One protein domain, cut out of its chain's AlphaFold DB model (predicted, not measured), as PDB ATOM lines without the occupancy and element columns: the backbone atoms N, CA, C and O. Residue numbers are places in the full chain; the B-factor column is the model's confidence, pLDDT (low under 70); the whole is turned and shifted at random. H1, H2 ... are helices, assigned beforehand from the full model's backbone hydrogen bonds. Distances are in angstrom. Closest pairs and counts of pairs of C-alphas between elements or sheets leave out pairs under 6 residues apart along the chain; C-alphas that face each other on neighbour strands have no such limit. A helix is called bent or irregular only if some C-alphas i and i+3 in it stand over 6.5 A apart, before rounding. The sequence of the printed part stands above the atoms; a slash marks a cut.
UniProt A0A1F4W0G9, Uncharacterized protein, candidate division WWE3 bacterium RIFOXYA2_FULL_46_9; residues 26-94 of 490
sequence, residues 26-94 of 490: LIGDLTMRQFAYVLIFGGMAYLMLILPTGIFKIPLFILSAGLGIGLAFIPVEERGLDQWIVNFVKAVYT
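Overview. This is residues 26 to 94 of the 490 residues of an uncharacterized protein of candidate division WWE3 bacterium RIFOXYA2_FULL_46_9 (UniProt A0A1F4W0G9). A long helical hairpin, H2 side by side with H1, has a shorter third helix, H3, set at nearly a right angle at the last residues of H2, making an L. Residues 86 to 94, of which 86 to 93 belong to H3, stick out from the hairpin. The printed part has 69 residues with three named helices, in the order H1, H2, H3, and no named strand; the class is all helix. It is loose, with a radius of gyration of the C-alphas of 14.0 A, and flat, spanning 38 by 35 by 14 A.

Arrangement. H2, residues 54 to 73, touches H1, residues 32 to 50, and the two form a helical hairpin. Their lines stand at a shallow tilt of 9 degrees, opposite ways, and their closest C-alphas, those of Gln 34 and Ala 72, are 4.4 A apart. With residues 70 to 72 alone, H2 touches residues 81 to 82 of H3, which runs from residue 81 to 93. The closest C-alphas of H2 and H3, those of Leu 71 and Leu 81, are 5.4 A apart, and the lines are about perpendicular, at 79 degrees. H1 and H3 are apart. In H1 and H3 every O i to N i+4 pair is within hydrogen-bond range; in H2 14 of 16 are.

Along the chain. H2 is 29.9 A long from first to last C-alpha and only just irregular: C-alphas 55 and 58 are 6.7 A apart. H1 is 26.8 A long and begins at C-alpha 32, (22.686, 1.547, 24.916). H3 is 18.2 A long and ends at C-alpha 93, (5.162, 14.576, 43.347).

Size, cuts and confidence. The C-alphas farthest apart, those of Pro 52 and Thr 94, are 40.3 A apart. The link from H1 to H2 is tight, with 3 residues; that from H2 to H3 is short, with 7, and in it residues 75 to 76 pair antiparallel with residues 79 to 80. The printed part has no cut, and no printed residue is under 70 in pLDDT.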
ATOM      1  N   LEU A  26      26.526   1.797  21.390       84.38
ATOM      2  CA  LEU A  26      26.262   0.454  20.867       84.38
ATOM      3  C   LEU A  26      26.356   0.429  19.335       84.38
ATOM      4  O   LEU A  26      26.991  -0.453  18.765       84.38
ATOM      5  N   ILE A  27      25.701   1.389  18.673       85.12
ATOM      6  CA  ILE A  27      25.621   1.497  17.210       85.12
ATOM      7  C   ILE A  27      25.824   2.964  16.829       85.12
ATOM      8  O   ILE A  27      24.973   3.810  17.104       85.12
ATOM      9  N   GLY A  28      26.945   3.271  16.176       86.06
ATOM     10  CA  GLY A  28      27.284   4.644  15.799       86.06
ATOM     11  C   GLY A  28      27.472   5.536  17.027       86.06
ATOM     12  O   GLY A  28      28.269   5.212  17.900       86.06
ATOM     13  N   ASP A  29      26.733   6.646  17.083       86.00
ATOM     14  CA  ASP A  29      26.768   7.597  18.203       86.00
ATOM     15  C   ASP A  29      25.726   7.298  19.301       86.00
ATOM     16  O   ASP A  29      25.636   8.016  20.292       86.00
ATOM     17  N   LEU A  30      24.926   6.237  19.136       87.94
ATOM     18  CA  LEU A  30      23.823   5.921  20.041       87.94
ATOM     19  C   LEU A  30      24.278   5.122  21.253       87.94
ATOM     20  O   LEU A  30      24.839   4.031  21.118       87.94
ATOM     21  N   THR A  31      23.934   5.611  22.440       90.44
ATOM     22  CA  THR A  31      24.170   4.890  23.694       90.44
ATOM     23  C   THR A  31      23.204   3.714  23.850       90.44
ATOM     24  O   THR A  31      22.148   3.672  23.212       90.44
ATOM     25  N   MET A  32      23.539   2.732  24.697       89.75
ATOM     26  CA  MET A  32      22.686   1.547  24.916       89.75
ATOM     27  C   MET A  32      21.228   1.925  25.250       89.75
ATOM     28  O   MET A  32      20.290   1.290  24.766       89.75
ATOM     29  N   ARG A  33      21.034   2.988  26.046       88.31
ATOM     30  CA  ARG A  33      19.706   3.495  26.427       88.31
ATOM     31  C   ARG A  33      18.987   4.155  25.254       88.31
ATOM     32  O   ARG A  33      17.837   3.824  24.984       88.31
ATOM     33  N   GLN A  34      19.674   5.033  24.523       91.88
ATOM     34  CA  GLN A  34      19.103   5.723  23.363       91.88
ATOM     35  C   GLN A  34      18.674   4.731  22.273       91.88
ATOM     36  O   GLN A  34      17.583   4.850  21.718       91.88
ATOM     37  N   PHE A  35      19.485   3.696  22.025       92.44
ATOM     38  CA  PHE A  35      19.129   2.616  21.106       92.44
ATOM     39  C   PHE A  35      17.889   1.842  21.574       92.44
ATOM     40  O   PHE A  35      16.991   1.585  20.772       92.44
ATOM     41  N   ALA A  36      17.796   1.512  22.868       93.12
ATOM     42  CA  ALA A  36      16.623   0.840  23.422       93.12
ATOM     43  C   ALA A  36      15.343   1.681  23.260       93.12
ATOM     44  O   ALA A  36      14.302   1.131  22.899       93.12
ATOM     45  N   TYR A  37      15.417   3.004  23.446       93.06
ATOM     46  CA  TYR A  37      14.276   3.897  23.219       93.06
ATOM     47  C   TYR A  37      13.833   3.898  21.759       93.06
ATOM     48  O   TYR A  37      12.652   3.680  21.486       93.06
ATOM     49  N   VAL A  38      14.759   4.046  20.811       93.69
ATOM     50  CA  VAL A  38      14.421   3.998  19.380       93.69
ATOM     51  C   VAL A  38      13.837   2.637  18.991       93.69
ATOM     52  O   VAL A  38      12.868   2.587  18.236       93.69
ATOM     53  N   LEU A  39      14.360   1.535  19.534       94.75
ATOM     54  CA  LEU A  39      13.850   0.192  19.251       94.75
ATOM     55  C   LEU A  39      12.431  -0.001  19.802       94.75
ATOM     56  O   LEU A  39      11.549  -0.440  19.064       94.75
ATOM     57  N   ILE A  40      12.183   0.350  21.066       96.06
ATOM     58  CA  ILE A  40      10.873   0.169  21.710       96.06
ATOM     59  C   ILE A  40       9.827   1.085  21.074       96.06
ATOM     60  O   ILE A  40       8.774   0.614  20.647       96.06
ATOM     61  N   PHE A  41      10.110   2.385  20.969       96.00
ATOM     62  CA  PHE A  41       9.159   3.360  20.430       96.00
ATOM     63  C   PHE A  41       9.025   3.278  18.908       96.00
ATOM     64  O   PHE A  41       7.942   3.533  18.382       96.00
ATOM     65  N   GLY A  42      10.077   2.864  18.197       95.19
ATOM     66  CA  GLY A  42      10.028   2.549  16.769       95.19
ATOM     67  C   GLY A  42       9.251   1.263  16.492       95.19
ATOM     68  O   GLY A  42       8.408   1.237  15.598       95.19
ATOM     69  N   GLY A  43       9.448   0.226  17.309       95.38
ATOM     70  CA  GLY A  43       8.651  -0.999  17.277       95.38
ATOM     71  C   GLY A  43       7.181  -0.736  17.606       95.38
ATOM     72  O   GLY A  43       6.299  -1.234  16.910       95.38
ATOM     73  N   MET A  44       6.904   0.115  18.597       94.62
ATOM     74  CA  MET A  44       5.547   0.554  18.925       94.62
ATOM     75  C   MET A  44       4.940   1.386  17.788       94.62
ATOM     76  O   MET A  44       3.804   1.131  17.403       94.62
ATOM     77  N   ALA A  45       5.692   2.304  17.177       94.31
ATOM     78  CA  ALA A  45       5.226   3.069  16.020       94.31
ATOM     79  C   ALA A  45       4.903   2.153  14.826       94.31
ATOM     80  O   ALA A  45       3.868   2.313  14.179       94.31
ATOM     81  N   TYR A  46       5.742   1.146  14.574       94.44
ATOM     82  CA  TYR A  46       5.508   0.135  13.545       94.44
ATOM     83  C   TYR A  46       4.283  -0.736  13.854       94.44
ATOM     84  O   TYR A  46       3.450  -0.972  12.978       94.44
ATOM     85  N   LEU A  47       4.107  -1.147  15.112       93.00
ATOM     86  CA  LEU A  47       2.925  -1.882  15.561       93.00
ATOM     87  C   LEU A  47       1.642  -1.065  15.342       93.00
ATOM     88  O   LEU A  47       0.637  -1.615  14.889       93.00
ATOM     89  N   MET A  48       1.683   0.250  15.586       91.94
ATOM     90  CA  MET A  48       0.553   1.149  15.321       91.94
ATOM     91  C   MET A  48       0.237   1.306  13.831       91.94
ATOM     92  O   MET A  48      -0.913   1.574  13.484       91.94
ATOM     93  N   LEU A  49       1.216   1.096  12.947       88.62
ATOM     94  CA  LEU A  49       0.994   1.065  11.501       88.62
ATOM     95  C   LEU A  49       0.249  -0.211  11.065       88.62
ATOM     96  O   LEU A  49      -0.601  -0.156  10.175       88.62
ATOM     97  N   ILE A  50       0.553  -1.350  11.702       90.00
ATOM     98  CA  ILE A  50      -0.064  -2.656  11.412       90.00
ATOM     99  C   ILE A  50      -1.487  -2.744  11.985       90.00
ATOM    100  O   ILE A  50      -2.378  -3.316  11.354       90.00
ATOM    101  N   LEU A  51      -1.722  -2.183  13.175       89.62
ATOM    102  CA  LEU A  51      -3.027  -2.245  13.833       89.62
ATOM    103  C   LEU A  51      -4.104  -1.433  13.076       89.62
ATOM    104  O   LEU A  51      -3.866  -0.304  12.640       89.62
ATOM    105  N   PRO A  52      -5.344  -1.943  12.945       84.12
ATOM    106  CA  PRO A  52      -6.427  -1.241  12.259       84.12
ATOM    107  C   PRO A  52      -7.129  -0.189  13.153       84.12
ATOM    108  O   PRO A  52      -8.340  -0.229  13.327       84.12
ATOM    109  N   THR A  53      -6.405   0.798  13.695       77.81
ATOM    110  CA  THR A  53      -6.936   1.837  14.620       77.81
ATOM    111  C   THR A  53      -7.582   3.076  13.959       77.81
ATOM    112  O   THR A  53      -7.717   4.128  14.580       77.81
ATOM    113  N   GLY A  54      -8.050   2.979  12.707       85.19
ATOM    114  CA  GLY A  54      -8.787   4.066  12.034       85.19
ATOM    115  C   GLY A  54      -8.060   5.425  12.013       85.19
ATOM    116  O   GLY A  54      -6.889   5.500  11.649       85.19
ATOM    117  N   ILE A  55      -8.758   6.503  12.396       88.19
ATOM    118  CA  ILE A  55      -8.263   7.899  12.375       88.19
ATOM    119  C   ILE A  55      -7.142   8.134  13.408       88.19
ATOM    120  O   ILE A  55      -6.287   8.994  13.208       88.19
ATOM    121  N   PHE A  56      -7.084   7.337  14.481       87.94
ATOM    122  CA  PHE A  56      -6.071   7.477  15.535       87.94
ATOM    123  C   PHE A  56      -4.689   6.937  15.142       87.94
ATOM    124  O   PHE A  56      -3.719   7.191  15.854       87.94
ATOM    125  N   LYS A  57      -4.568   6.249  13.999       90.25
ATOM    126  CA  LYS A  57      -3.294   5.706  13.498       90.25
ATOM    127  C   LYS A  57      -2.217   6.775  13.358       90.25
ATOM    128  O   LYS A  57      -1.129   6.637  13.903       90.25
ATOM    129  N   ILE A  58      -2.538   7.839  12.625       89.81
ATOM    130  CA  ILE A  58      -1.602   8.911  12.275       89.81
ATOM    131  C   ILE A  58      -1.107   9.654  13.527       89.81
ATOM    132  O   ILE A  58       0.108   9.729  13.705       89.81
ATOM    133  N   PRO A  59      -1.974  10.155  14.434       93.56
ATOM    134  CA  PRO A  59      -1.492  10.852  15.624       93.56
ATOM    135  C   PRO A  59      -0.720   9.929  16.574       93.56
ATOM    136  O   PRO A  59       0.281  10.356  17.138       93.56
ATOM    137  N   LEU A  60      -1.126   8.665  16.726       92.50
ATOM    138  CA  LEU A  60      -0.439   7.729  17.618       92.50
ATOM    139  C   LEU A  60       0.924   7.292  17.062       92.50
ATOM    140  O   LEU A  60       1.879   7.144  17.825       92.50
ATOM    141  N   PHE A  61       1.037   7.152  15.738       94.06
ATOM    142  CA  PHE A  61       2.312   6.953  15.053       94.06
ATOM    143  C   PHE A  61       3.249   8.143  15.281       94.06
ATOM    144  O   PHE A  61       4.379   7.945  15.722       94.06
ATOM    145  N   ILE A  62       2.770   9.371  15.038       95.12
ATOM    146  CA  ILE A  62       3.564  10.597  15.222       95.12
ATOM    147  C   ILE A  62       3.997  10.742  16.682       95.12
ATOM    148  O   ILE A  62       5.157  11.048  16.941       95.12
ATOM    149  N   LEU A  63       3.099  10.476  17.634       95.12
ATOM    150  CA  LEU A  63       3.404  10.545  19.059       95.12
ATOM    151  C   LEU A  63       4.450   9.501  19.457       95.12
ATOM    152  O   LEU A  63       5.440   9.854  20.087       95.12
ATOM    153  N   SER A  64       4.274   8.237  19.061       94.88
ATOM    154  CA  SER A  64       5.229   7.167  19.380       94.88
ATOM    155  C   SER A  64       6.600   7.428  18.755       94.88
ATOM    156  O   SER A  64       7.618   7.328  19.435       94.88
ATOM    157  N   ALA A  65       6.638   7.800  17.474       95.00
ATOM    158  CA  ALA A  65       7.882   8.096  16.771       95.00
ATOM    159  C   ALA A  65       8.577   9.343  17.342       95.00
ATOM    160  O   ALA A  65       9.781   9.315  17.596       95.00
ATOM    161  N   GLY A  66       7.820  10.412  17.603       94.88
ATOM    162  CA  GLY A  66       8.332  11.652  18.184       94.88
ATOM    163  C   GLY A  66       8.891  11.456  19.590       94.88
ATOM    164  O   GLY A  66       9.948  11.994  19.904       94.88
ATOM    165  N   LEU A  67       8.243  10.628  20.413       94.38
ATOM    166  CA  LEU A  67       8.708  10.319  21.766       94.38
ATOM    167  C   LEU A  67       9.989   9.467  21.736       94.38
ATOM    168  O   LEU A  67      10.915   9.732  22.500       94.38
ATOM    169  N   GLY A  68      10.097   8.522  20.793       94.44
ATOM    170  CA  GLY A  68      11.321   7.745  20.573       94.44
ATOM    171  C   GLY A  68      12.521   8.600  20.158       94.44
ATOM    172  O   GLY A  68      13.604   8.453  20.721       94.44
ATOM    173  N   ILE A  69      12.326   9.525  19.212       93.75
ATOM    174  CA  ILE A  69      13.379  10.458  18.775       93.75
ATOM    175  C   ILE A  69      13.717  11.445  19.899       93.75
ATOM    176  O   ILE A  69      14.892  11.685  20.176       93.75
ATOM    177  N   GLY A  70      12.697  11.981  20.572       93.31
ATOM    178  CA  GLY A  70      12.859  12.958  21.642       93.31
ATOM    179  C   GLY A  70      13.669  12.422  22.819       93.31
ATOM    180  O   GLY A  70      14.618  13.070  23.248       93.31
ATOM    181  N   LEU A  71      13.360  11.213  23.295       93.12
ATOM    182  CA  LEU A  71      14.111  10.582  24.387       93.12
ATOM    183  C   LEU A  71      15.553  10.222  24.008       93.12
ATOM    184  O   LEU A  71      16.410  10.174  24.889       93.12
ATOM    185  N   ALA A  72      15.822   9.938  22.732       91.25
ATOM    186  CA  ALA A  72      17.140   9.501  22.281       91.25
ATOM    187  C   ALA A  72      18.096  10.663  21.966       91.25
ATOM    188  O   ALA A  72      19.284  10.549  22.261       91.25
ATOM    189  N   PHE A  73      17.601  11.763  21.386       91.00
ATOM    190  CA  PHE A  73      18.457  12.794  20.781       91.00
ATOM    191  C   PHE A  73      18.276  14.210  21.324       91.00
ATOM    192  O   PHE A  73      19.069  15.075  20.964       91.00
ATOM    193  N   ILE A  74      17.262  14.483  22.151       92.69
ATOM    194  CA  ILE A  74      17.043  15.830  22.697       92.69
ATOM    195  C   ILE A  74      17.663  15.904  24.099       92.69
ATOM    196  O   ILE A  74      17.101  15.347  25.043       92.69
ATOM    197  N   PRO A  75      18.817  16.567  24.278       88.62
ATOM    198  CA  PRO A  75      19.300  16.936  25.602       88.62
ATOM    199  C   PRO A  75      18.551  18.174  26.125       88.62
ATOM    200  O   PRO A  75      18.231  19.088  25.365       88.62
ATOM    201  N   VAL A  76      18.293  18.222  27.432       89.00
ATOM    202  CA  VAL A  76      17.701  19.373  28.134       89.00
ATOM    203  C   VAL A  76      18.599  19.698  29.319       89.00
ATOM    204  O   VAL A  76      18.764  18.843  30.177       89.00
ATOM    205  N   GLU A  77      19.167  20.906  29.392       83.12
ATOM    206  CA  GLU A  77      20.047  21.328  30.503       83.12
ATOM    207  C   GLU A  77      21.197  20.334  30.776       83.12
ATOM    208  O   GLU A  77      21.386  19.890  31.906       83.12
ATOM    209  N   GLU A  78      21.921  19.926  29.725       82.94
ATOM    210  CA  GLU A  78      23.080  19.007  29.799       82.94
ATOM    211  C   GLU A  78      22.762  17.570  30.264       82.94
ATOM    212  O   GLU A  78      23.662  16.757  30.467       82.94
ATOM    213  N   ARG A  79      21.479  17.212  30.371       85.31
ATOM    214  CA  ARG A  79      21.004  15.862  30.721       85.31
ATOM    215  C   ARG A  79      20.080  15.306  29.643       85.31
ATOM    216  O   ARG A  79      19.420  16.046  28.916       85.31
ATOM    217  N   GLY A  80      20.018  13.980  29.535       89.06
ATOM    218  CA  GLY A  80      19.075  13.325  28.625       89.06
ATOM    219  C   GLY A  80      17.624  13.636  29.014       89.06
ATOM    220  O   GLY A  80      17.296  13.653  30.203       89.06
ATOM    221  N   LEU A  81      16.745  13.845  28.026       90.88
ATOM    222  CA  LEU A  81      15.323  14.154  28.245       90.88
ATOM    223  C   LEU A  81      14.611  13.109  29.118       90.88
ATOM    224  O   LEU A  81      13.755  13.467  29.919       90.88
ATOM    225  N   ASP A  82      15.015  11.841  29.044       88.75
ATOM    226  CA  ASP A  82      14.562  10.781  29.953       88.75
ATOM    227  C   ASP A  82      14.818  11.126  31.434       88.75
ATOM    228  O   ASP A  82      13.891  11.218  32.242       88.75
ATOM    229  N   GLN A  83      16.073  11.421  31.783       88.44
ATOM    230  CA  GLN A  83      16.446  11.792  33.151       88.44
ATOM    231  C   GLN A  83      15.733  13.068  33.596       88.44
ATOM    232  O   GLN A  83      15.341  13.191  34.759       88.44
ATOM    233  N   TRP A  84      15.549  14.016  32.675       91.31
ATOM    234  CA  TRP A  84      14.780  15.224  32.938       91.31
ATOM    235  C   TRP A  84      13.320  14.898  33.283       91.31
ATOM    236  O   TRP A  84      12.841  15.372  34.310       91.31
ATOM    237  N   ILE A  85      12.639  14.035  32.516       91.38
ATOM    238  CA  ILE A  85      11.247  13.630  32.785       91.38
ATOM    239  C   ILE A  85      11.132  12.929  34.138       91.38
ATOM    240  O   ILE A  85      10.243  13.266  34.921       91.38
ATOM    241  N   VAL A  86      12.019  11.980  34.448       90.69
ATOM    242  CA  VAL A  86      11.984  11.262  35.735       90.69
ATOM    243  C   VAL A  86      12.150  12.236  36.901       90.69
ATOM    244  O   VAL A  86      11.391  12.186  37.872       90.69
ATOM    245  N   ASN A  87      13.107  13.159  36.791       90.38
ATOM    246  CA  ASN A  87      13.338  14.174  37.812       90.38
ATOM    247  C   ASN A  87      12.186  15.174  37.906       90.38
ATOM    248  O   ASN A  87      11.832  15.569  39.012       90.38
ATOM    249  N   PHE A  88      11.575  15.545  36.783       91.31
ATOM    250  CA  PHE A  88      10.409  16.420  36.739       91.31
ATOM    251  C   PHE A  88       9.209  15.771  37.428       91.31
ATOM    252  O   PHE A  88       8.629  16.357  38.335       91.31
ATOM    253  N   VAL A  89       8.878  14.530  37.068       91.31
ATOM    254  CA  VAL A  89       7.799  13.760  37.699       91.31
ATOM    255  C   VAL A  89       8.061  13.625  39.198       91.31
ATOM    256  O   VAL A  89       7.185  13.921  40.008       91.31
ATOM    257  N   LYS A  90       9.290  13.265  39.585       87.94
ATOM    258  CA  LYS A  90       9.688  13.205  40.993       87.94
ATOM    259  C   LYS A  90       9.515  14.559  41.681       87.94
ATOM    260  O   LYS A  90       8.935  14.592  42.753       87.94
ATOM    261  N   ALA A  91       9.942  15.657  41.064       86.31
ATOM    262  CA  ALA A  91       9.813  17.004  41.615       86.31
ATOM    263  C   ALA A  91       8.347  17.440  41.782       86.31
ATOM    264  O   ALA A  91       7.992  18.046  42.791       86.31
ATOM    265  N   VAL A  92       7.480  17.091  40.828       90.06
ATOM    266  CA  VAL A  92       6.040  17.391  40.874       90.06
ATOM    267  C   VAL A  92       5.348  16.646  42.018       90.06
ATOM    268  O   VAL A  92       4.474  17.211  42.673       90.06
ATOM    269  N   TYR A  93       5.740  15.394  42.275       86.56
ATOM    270  CA  TYR A  93       5.162  14.576  43.347       86.56
ATOM    271  C   TYR A  93       5.899  14.690  44.686       86.56
ATOM    272  O   TYR A  93       5.378  14.237  45.707       86.56
ATOM    273  N   THR A  94       7.091  15.291  44.727       79.88
ATOM    274  CA  THR A  94       7.755  15.581  45.998       79.88
ATOM    275  C   THR A  94       7.000  16.670  46.753       79.88
ATOM    276  O   THR A  94       6.568  17.656  46.151       79.88
TER     277      THR A  94